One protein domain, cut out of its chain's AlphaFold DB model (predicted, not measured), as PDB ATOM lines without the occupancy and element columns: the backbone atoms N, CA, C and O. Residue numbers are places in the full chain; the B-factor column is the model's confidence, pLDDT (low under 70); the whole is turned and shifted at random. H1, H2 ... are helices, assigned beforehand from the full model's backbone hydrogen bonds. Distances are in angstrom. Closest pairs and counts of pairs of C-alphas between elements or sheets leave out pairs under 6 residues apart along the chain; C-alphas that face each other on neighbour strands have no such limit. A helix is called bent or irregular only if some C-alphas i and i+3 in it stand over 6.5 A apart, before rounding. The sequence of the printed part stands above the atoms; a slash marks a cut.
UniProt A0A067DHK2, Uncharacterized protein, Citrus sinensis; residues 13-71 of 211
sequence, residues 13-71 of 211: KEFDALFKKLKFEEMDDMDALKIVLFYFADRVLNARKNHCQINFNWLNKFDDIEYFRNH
ATOM      1  N   LYS A  13       9.684 -20.387  25.548       88.75
ATOM      2  CA  LYS A  13      10.925 -21.168  25.417       88.75
ATOM      3  C   LYS A  13      10.670 -22.665  25.586       88.75
ATOM      4  O   LYS A  13      11.229 -23.473  24.846       88.75
ATOM      5  N   GLU A  14       9.854 -23.036  26.566       90.06
ATOM      6  CA  GLU A  14       9.444 -24.425  26.789       90.06
ATOM      7  C   GLU A  14       8.650 -24.949  25.600       90.06
ATOM      8  O   GLU A  14       8.890 -26.063  25.141       90.06
ATOM      9  N   PHE A  15       7.772 -24.125  25.039       89.12
ATOM     10  CA  PHE A  15       7.032 -24.488  23.840       89.12
ATOM     11  C   PHE A  15       7.891 -24.638  22.600       89.12
ATOM     12  O   PHE A  15       7.709 -25.615  21.887       89.12
ATOM     13  N   ASP A  16       8.871 -23.761  22.369       90.81
ATOM     14  CA  ASP A  16       9.845 -23.939  21.286       90.81
ATOM     15  C   ASP A  16      10.570 -25.290  21.416       90.81
ATOM     16  O   ASP A  16      10.837 -25.963  20.419       90.81
ATOM     17  N   ALA A  17      10.883 -25.713  22.644       92.38
ATOM     18  CA  ALA A  17      11.499 -27.011  22.898       92.38
ATOM     19  C   ALA A  17      10.525 -28.183  22.684       92.38
ATOM     20  O   ALA A  17      10.949 -29.224  22.184       92.38
ATOM     21  N   LEU A  18       9.248 -28.030  23.048       91.19
ATOM     22  CA  LEU A  18       8.206 -29.033  22.809       91.19
ATOM     23  C   LEU A  18       7.909 -29.181  21.318       91.19
ATOM     24  O   LEU A  18       7.963 -30.294  20.811       91.19
ATOM     25  N   PHE A  19       7.686 -28.073  20.610       91.88
ATOM     26  CA  PHE A  19       7.400 -28.037  19.176       91.88
ATOM     27  C   PHE A  19       8.473 -28.775  18.367       91.88
ATOM     28  O   PHE A  19       8.150 -29.590  17.512       91.88
ATOM     29  N   LYS A  20       9.757 -28.575  18.698       92.81
ATOM     30  CA  LYS A  20      10.884 -29.276  18.052       92.81
ATOM     31  C   LYS A  20      10.935 -30.782  18.319       92.81
ATOM     32  O   LYS A  20      11.621 -31.491  17.593       92.81
ATOM     33  N   LYS A  21      10.289 -31.257  19.384       93.62
ATOM     34  CA  LYS A  21      10.218 -32.680  19.750       93.62
ATOM     35  C   LYS A  21       8.959 -33.361  19.216       93.62
ATOM     36  O   LYS A  21       8.860 -34.579  19.334       93.62
ATOM     37  N   LEU A  22       7.997 -32.601  18.686       91.88
ATOM     38  CA  LEU A  22       6.784 -33.169  18.114       91.88
ATOM     39  C   LEU A  22       7.129 -33.999  16.883       91.88
ATOM     40  O   LEU A  22       7.896 -33.580  16.017       91.88
ATOM     41  N   LYS A  23       6.516 -35.175  16.806       93.25
ATOM     42  CA  LYS A  23       6.588 -36.043  15.641       93.25
ATOM     43  C   LYS A  23       5.365 -35.792  14.770       93.25
ATOM     44  O   LYS A  23       4.348 -36.459  14.922       93.25
ATOM     45  N   PHE A  24       5.453 -34.790  13.900       89.69
ATOM     46  CA  PHE A  24       4.332 -34.390  13.043       89.69
ATOM     47  C   PHE A  24       3.837 -35.522  12.131       89.69
ATOM     48  O   PHE A  24       2.652 -35.581  11.851       89.69
ATOM     49  N   GLU A  25       4.714 -36.447  11.737       89.12
ATOM     50  CA  GLU A  25       4.372 -37.611  10.901       89.12
ATOM     51  C   GLU A  25       3.477 -38.642  11.609       89.12
ATOM     52  O   GLU A  25       2.800 -39.423  10.953       89.12
ATOM     53  N   GLU A  26       3.479 -38.661  12.945       92.62
ATOM     54  CA  GLU A  26       2.655 -39.568  13.759       92.62
ATOM     55  C   GLU A  26       1.342 -38.894  14.215       92.62
ATOM     56  O   GLU A  26       0.573 -39.482  14.976       92.62
ATOM     57  N   MET A  27       1.099 -37.644  13.805       90.69
ATOM     58  CA  MET A  27      -0.038 -36.827  14.227       90.69
ATOM     59  C   MET A  27      -1.108 -36.770  13.134       90.69
ATOM     60  O   MET A  27      -0.794 -36.827  11.951       90.69
ATOM     61  N   ASP A  28      -2.370 -36.614  13.537       91.44
ATOM     62  CA  ASP A  28      -3.442 -36.274  12.602       91.44
ATOM     63  C   ASP A  28      -3.136 -34.951  11.875       91.44
ATOM     64  O   ASP A  28      -2.680 -33.985  12.495       91.44
ATOM     65  N   ASP A  29      -3.400 -34.899  10.567       86.69
ATOM     66  CA  ASP A  29      -3.061 -33.755   9.711       86.69
ATOM     67  C   ASP A  29      -3.678 -32.441  10.211       86.69
ATOM     68  O   ASP A  29      -3.041 -31.383  10.144       86.69
ATOM     69  N   MET A  30      -4.904 -32.486  10.746       84.00
ATOM     70  CA  MET A  30      -5.578 -31.292  11.259       84.00
ATOM     71  C   MET A  30      -4.932 -30.815  12.551       84.00
ATOM     72  O   MET A  30      -4.725 -29.614  12.730       84.00
ATOM     73  N   ASP A  31      -4.578 -31.733  13.442       85.31
ATOM     74  CA  ASP A  31      -3.872 -31.409  14.679       85.31
ATOM     75  C   ASP A  31      -2.463 -30.853  14.393       85.31
ATOM     76  O   ASP A  31      -2.064 -29.833  14.972       85.31
ATOM     77  N   ALA A  32      -1.742 -31.442  13.433       88.19
ATOM     78  CA  ALA A  32      -0.449 -30.948  12.969       88.19
ATOM     79  C   ALA A  32      -0.568 -29.526  12.402       88.19
ATOM     80  O   ALA A  32       0.189 -28.629  12.795       88.19
ATOM     81  N   LEU A  33      -1.557 -29.290  11.533       85.12
ATOM     82  CA  LEU A  33      -1.827 -27.979  10.948       85.12
ATOM     83  C   LEU A  33      -2.135 -26.930  12.023       85.12
ATOM     84  O   LEU A  33      -1.550 -25.847  11.999       85.12
ATOM     85  N   LYS A  34      -2.994 -27.243  12.999       86.19
ATOM     86  CA  LYS A  34      -3.341 -26.334  14.107       86.19
ATOM     87  C   LYS A  34      -2.117 -25.917  14.908       86.19
ATOM     88  O   LYS A  34      -1.925 -24.729  15.169       86.19
ATOM     89  N   ILE A  35      -1.270 -26.878  15.276       87.62
ATOM     90  CA  ILE A  35      -0.052 -26.605  16.043       87.62
ATOM     91  C   ILE A  35       0.908 -25.727  15.235       87.62
ATOM     92  O   ILE A  35       1.476 -24.784  15.787       87.62
ATOM     93  N   VAL A  36       1.068 -25.994  13.936       89.94
ATOM     94  CA  VAL A  36       1.926 -25.194  13.049       89.94
ATOM     95  C   VAL A  36       1.391 -23.771  12.883       89.94
ATOM     96  O   VAL A  36       2.166 -22.824  13.003       89.94
ATOM     97  N   LEU A  37       0.088 -23.596  12.655       89.00
ATOM     98  CA  LEU A  37      -0.530 -22.273  12.523       89.00
ATOM     99  C   LEU A  37      -0.427 -21.471  13.821       89.00
ATOM    100  O   LEU A  37      -0.054 -20.298  13.790       89.00
ATOM    101  N   PHE A  38      -0.687 -22.107  14.965       88.69
ATOM    102  CA  PHE A  38      -0.527 -21.476  16.270       88.69
ATOM    103  C   PHE A  38       0.929 -21.068  16.521       88.69
ATOM    104  O   PHE A  38       1.203 -19.937  16.925       88.69
ATOM    105  N   TYR A  39       1.879 -21.965  16.234       90.19
ATOM    106  CA  TYR A  39       3.306 -21.677  16.352       90.19
ATOM    107  C   TYR A  39       3.705 -20.490  15.473       90.19
ATOM    108  O   TYR A  39       4.382 -19.573  15.937       90.19
ATOM    109  N   PHE A  40       3.253 -20.478  14.219       88.69
ATOM    110  CA  PHE A  40       3.519 -19.395  13.281       88.69
ATOM    111  C   PHE A  40       2.939 -18.061  13.775       88.69
ATOM    112  O   PHE A  40       3.662 -17.066  13.830       88.69
ATOM    113  N   ALA A  41       1.682 -18.038  14.215       88.94
ATOM    114  CA  ALA A  41       1.056 -16.841  14.765       88.94
ATOM    115  C   ALA A  41       1.807 -16.289  15.984       88.94
ATOM    116  O   ALA A  41       2.164 -15.114  16.026       88.94
ATOM    117  N   ASP A  42       2.099 -17.129  16.975       86.75
ATOM    118  CA  ASP A  42       2.684 -16.648  18.226       86.75
ATOM    119  C   ASP A  42       4.176 -16.297  18.087       86.75
ATOM    120  O   ASP A  42       4.648 -15.283  18.613       86.75
ATOM    121  N   ARG A  43       4.938 -17.132  17.366       86.75
ATOM    122  CA  ARG A  43       6.402 -17.016  17.281       86.75
ATOM    123  C   ARG A  43       6.881 -16.175  16.113       86.75
ATOM    124  O   ARG A  43       7.899 -15.507  16.260       86.75
ATOM    125  N   VAL A  44       6.183 -16.204  14.980       87.06
ATOM    126  CA  VAL A  44       6.596 -15.465  13.779       87.06
ATOM    127  C   VAL A  44       5.851 -14.141  13.685       87.06
ATOM    128  O   VAL A  44       6.496 -13.101  13.593       87.06
ATOM    129  N   LEU A  45       4.519 -14.163  13.753       87.56
ATOM    130  CA  LEU A  45       3.712 -12.954  13.579       87.56
ATOM    131  C   LEU A  45       3.738 -12.048  14.816       87.56
ATOM    132  O   LEU A  45       3.894 -10.836  14.680       87.56
ATOM    133  N   ASN A  46       3.661 -12.634  16.011       84.62
ATOM    134  CA  ASN A  46       3.622 -11.892  17.273       84.62
ATOM    135  C   ASN A  46       4.980 -11.829  17.993       84.62
ATOM    136  O   ASN A  46       5.107 -11.102  18.976       84.62
ATOM    137  N   ALA A  47       5.980 -12.593  17.526       81.06
ATOM    138  CA  ALA A  47       7.362 -12.700  18.015       81.06
ATOM    139  C   ALA A  47       7.598 -12.146  19.437       81.06
ATOM    140  O   ALA A  47       8.247 -11.121  19.623       81.06
ATOM    141  N   ARG A  48       7.039 -12.816  20.455       82.94
ATOM    142  CA  ARG A  48       7.018 -12.335  21.853       82.94
ATOM    143  C   ARG A  48       8.245 -12.769  22.665       82.94
ATOM    144  O   ARG A  48       9.002 -13.662  22.265       82.94
ATOM    145  N   LYS A  49       8.429 -12.166  23.852       79.31
ATOM    146  CA  LYS A  49       9.516 -12.500  24.799       79.31
ATOM    147  C   LYS A  49       9.429 -13.965  25.236       79.31
ATOM    148  O   LYS A  49       8.368 -14.448  25.604       79.31
ATOM    149  N   ASN A  50      10.569 -14.644  25.329       79.44
ATOM    150  CA  ASN A  50      10.636 -16.073  25.669       79.44
ATOM    151  C   ASN A  50      10.005 -16.466  27.021       79.44
ATOM    152  O   ASN A  50       9.620 -17.618  27.193       79.44
ATOM    153  N   HIS A  51       9.916 -15.537  27.980       77.31
ATOM    154  CA  HIS A  51       9.280 -15.769  29.282       77.31
ATOM    155  C   HIS A  51       7.770 -15.485  29.287       77.31
ATOM    156  O   HIS A  51       7.115 -15.747  30.296       77.31
ATOM    157  N   CYS A  52       7.208 -14.950  28.195       81.38
ATOM    158  CA  CYS A  52       5.765 -14.800  28.064       81.38
ATOM    159  C   CYS A  52       5.099 -16.175  28.116       81.38
ATOM    160  O   CYS A  52       5.618 -17.162  27.588       81.38
ATOM    161  N   GLN A  53       3.943 -16.216  28.768       83.88
ATOM    162  CA  GLN A  53       3.113 -17.407  28.820       83.88
ATOM    163  C   GLN A  53       2.411 -17.610  27.481       83.88
ATOM    164  O   GLN A  53       2.011 -16.655  26.802       83.88
ATOM    165  N   ILE A  54       2.233 -18.873  27.122       81.56
ATOM    166  CA  ILE A  54       1.379 -19.226  25.998       81.56
ATOM    167  C   ILE A  54      -0.061 -18.898  26.326       81.56
ATOM    168  O   ILE A  54      -0.567 -19.218  27.402       81.56
ATOM    169  N   ASN A  55      -0.735 -18.294  25.355       78.56
ATOM    170  CA  ASN A  55      -2.167 -18.122  25.430       78.56
ATOM    171  C   ASN A  55      -2.854 -19.358  24.838       78.56
ATOM    172  O   ASN A  55      -3.147 -19.402  23.649       78.56
ATOM    173  N   PHE A  56      -3.115 -20.376  25.657       76.44
ATOM    174  CA  PHE A  56      -3.820 -21.575  25.188       76.44
ATOM    175  C   PHE A  56      -5.260 -21.297  24.749       76.44
ATOM    176  O   PHE A  56      -5.785 -22.033  23.921       76.44
ATOM    177  N   ASN A  57      -5.881 -20.208  25.219       75.19
ATOM    178  CA  ASN A  57      -7.214 -19.818  24.750       75.19
ATOM    179  C   ASN A  57      -7.201 -19.466  23.263       75.19
ATOM    180  O   ASN A  57      -8.235 -19.540  22.610       75.19
ATOM    181  N   TRP A  58      -6.044 -19.072  22.726       71.69
ATOM    182  CA  TRP A  58      -5.887 -18.905  21.292       71.69
ATOM    183  C   TRP A  58      -5.866 -20.236  20.566       71.69
ATOM    184  O   TRP A  58      -6.516 -20.316  19.540       71.69
ATOM    185  N   LEU A  59      -5.210 -21.271  21.099       72.88
ATOM    186  CA  LEU A  59      -5.119 -22.583  20.451       72.88
ATOM    187  C   LEU A  59      -6.505 -23.154  20.108       72.88
ATOM    188  O   LEU A  59      -6.703 -23.612  18.989       72.88
ATOM    189  N   ASN A  60      -7.482 -23.015  21.010       70.69
ATOM    190  CA  ASN A  60      -8.872 -23.437  20.771       70.69
ATOM    191  C   ASN A  60      -9.544 -22.679  19.611       70.69
ATOM    192  O   ASN A  60     -10.471 -23.180  18.991       70.69
ATOM    193  N   LYS A  61      -9.095 -21.460  19.292       76.56
ATOM    194  CA  LYS A  61      -9.620 -20.702  18.149       76.56
ATOM    195  C   LYS A  61      -9.072 -21.198  16.813       76.56
ATOM    196  O   LYS A  61      -9.692 -20.944  15.791       76.56
ATOM    197  N   PHE A  62      -7.938 -21.903  16.810       75.69
ATOM    198  CA  PHE A  62      -7.388 -22.525  15.599       75.69
ATOM    199  C   PHE A  62      -8.119 -23.817  15.222       75.69
ATOM    200  O   PHE A  62      -7.852 -24.357  14.152       75.69
ATOM    201  N   ASP A  63      -9.053 -24.301  16.053       74.56
ATOM    202  CA  ASP A  63      -9.971 -25.370  15.648       74.56
ATOM    203  C   ASP A  63     -10.839 -24.949  14.453       74.56
ATOM    204  O   ASP A  63     -11.173 -25.787  13.617       74.56
ATOM    205  N   ASP A  64     -11.130 -23.651  14.336       80.81
ATOM    206  CA  ASP A  64     -11.764 -23.046  13.172       80.81
ATOM    207  C   ASP A  64     -10.703 -22.395  12.268       80.81
ATOM    208  O   ASP A  64     -10.170 -21.317  12.545       80.81
ATOM    209  N   ILE A  65     -10.385 -23.045  11.148       80.25
ATOM    210  CA  ILE A  65      -9.423 -22.504  10.181       80.25
ATOM    211  C   ILE A  65      -9.892 -21.173   9.572       80.25
ATOM    212  O   ILE A  65      -9.058 -20.346   9.198       80.25
ATOM    213  N   GLU A  66     -11.204 -20.935   9.495       81.69
ATOM    214  CA  GLU A  66     -11.752 -19.669   9.009       81.69
ATOM    215  C   GLU A  66     -11.505 -18.543  10.012       81.69
ATOM    216  O   GLU A  66     -11.224 -17.418   9.596       81.69
ATOM    217  N   TYR A  67     -11.481 -18.833  11.318       84.69
ATOM    218  CA  TYR A  67     -11.032 -17.855  12.309       84.69
ATOM    219  C   TYR A  67      -9.605 -17.398  12.010       84.69
ATOM    220  O   TYR A  67      -9.345 -16.197  11.961       84.69
ATOM    221  N   PHE A  68      -8.682 -18.335  11.760       84.19
ATOM    222  CA  PHE A  68      -7.301 -17.988  11.429       84.19
ATOM    223  C   PHE A  68      -7.210 -17.148  10.151       84.19
ATOM    224  O   PHE A  68      -6.476 -16.165  10.125       84.19
ATOM    225  N   ARG A  69      -7.944 -17.515   9.096       83.88
ATOM    226  CA  ARG A  69      -7.906 -16.815   7.800       83.88
ATOM    227  C   ARG A  69      -8.462 -15.397   7.873       83.88
ATOM    228  O   ARG A  69      -7.894 -14.498   7.262       83.88
ATOM    229  N   ASN A  70      -9.543 -15.208   8.624       85.12
ATOM    230  CA  ASN A  70     -10.220 -13.918   8.755       85.12
ATOM    231  C   ASN A  70      -9.597 -13.025   9.840       85.12
ATOM    232  O   ASN A  70      -9.975 -11.862   9.978       85.12
ATOM    233  N   HIS A  71      -8.648 -13.545  10.622       84.75
ATOM    234  CA  HIS A  71      -7.955 -12.754  11.627       84.75
ATOM    235  C   HIS A  71      -7.004 -11.743  10.960       84.75
ATOM    236  O   HIS A  71      -6.230 -12.126  10.076       84.75
TER     237      HIS A  71
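AT A GLANCE: This is residues 13 to 71 of the 211 residues of an uncharacterized protein of Citrus sinensis (UniProt A0A067DHK2). One long helix, H2, makes the spine of this small domain, and three short helices stand round it: H3 packs on residues 34 to 38 of H2 at a steep tilt, H4 follows at a sharp turn from the end of H3, and H1 stands near H2 without packing on it. Before and after H2 the chain makes open loops, residues 20 to 28 and 46 to 55, and the second reaches out to Lys 49 and folds back to H3. The printed part has 59 residues, with four named helices in the order H1, H2, H3, H4 and no named strand; the class is all helix. It is compact, with a radius of gyration of the C-alphas of 11.6 A, and spans 29 by 28 by 17 A.

HOW THE PARTS SIT: Start at H1, residues 13 to 19, and compare it with H2, residues 29 to 45: the two are near each other, with 7 pairs of C-alphas within 10 A, and only just fail to touch, the closest C-alphas being 8.1 A apart. Go on to H3, residues 56 to 63, which touches H2 at residues 34 to 38 alone. Their closest C-alphas are those of Lys 34 and Phe 62, 5.8 A apart, and they run opposite ways at a steep tilt of 51 degrees. Next comes H4, residues 65 to 70, which only just touches H3, only at the corner by their link, with 3 pairs of C-alphas within 8 A; the closest are those of Phe 62 and Phe 68, 6.2 A apart. Their lines are about perpendicular, at 81 degrees. H2 and H4 are near each other, with 8 pairs within 10 A. H1 is apart from H3 and from H4. In H1, H2 and H4 each O i to N i+4 pair is within hydrogen-bond range; in H3 1 of 4 is, while 4 of its 5 O i to N i+3 pairs are.

IN THESE COORDINATES: Find C-alpha 13 at (10.925, -21.168, 25.417); from there H1 runs 9.9 A to C-alpha 19. H2 begins at C-alpha 29, at (-3.061, -33.755, 9.711), and runs 22.2 A to C-alpha 45; it is neither bent nor irregular, but only just: C-alphas 42 and 45 are 6.0 A apart. H3 measures 12.0 A from C-alpha 56 to 63. H4 measures 8.7 A and ends at C-alpha 70, at (-10.220, -13.918, 8.755).

THE WHOLE: Look at Glu 26 and Lys 49 for the two C-alphas farthest apart, 30.0 A. The printed part has no cut. The link H3 to H4 is tight, and H1 to H2 and H2 to H3 are short. The mean pLDDT of the printed part is 85.0, and no printed residue is under 70; H3 has a mean of 74.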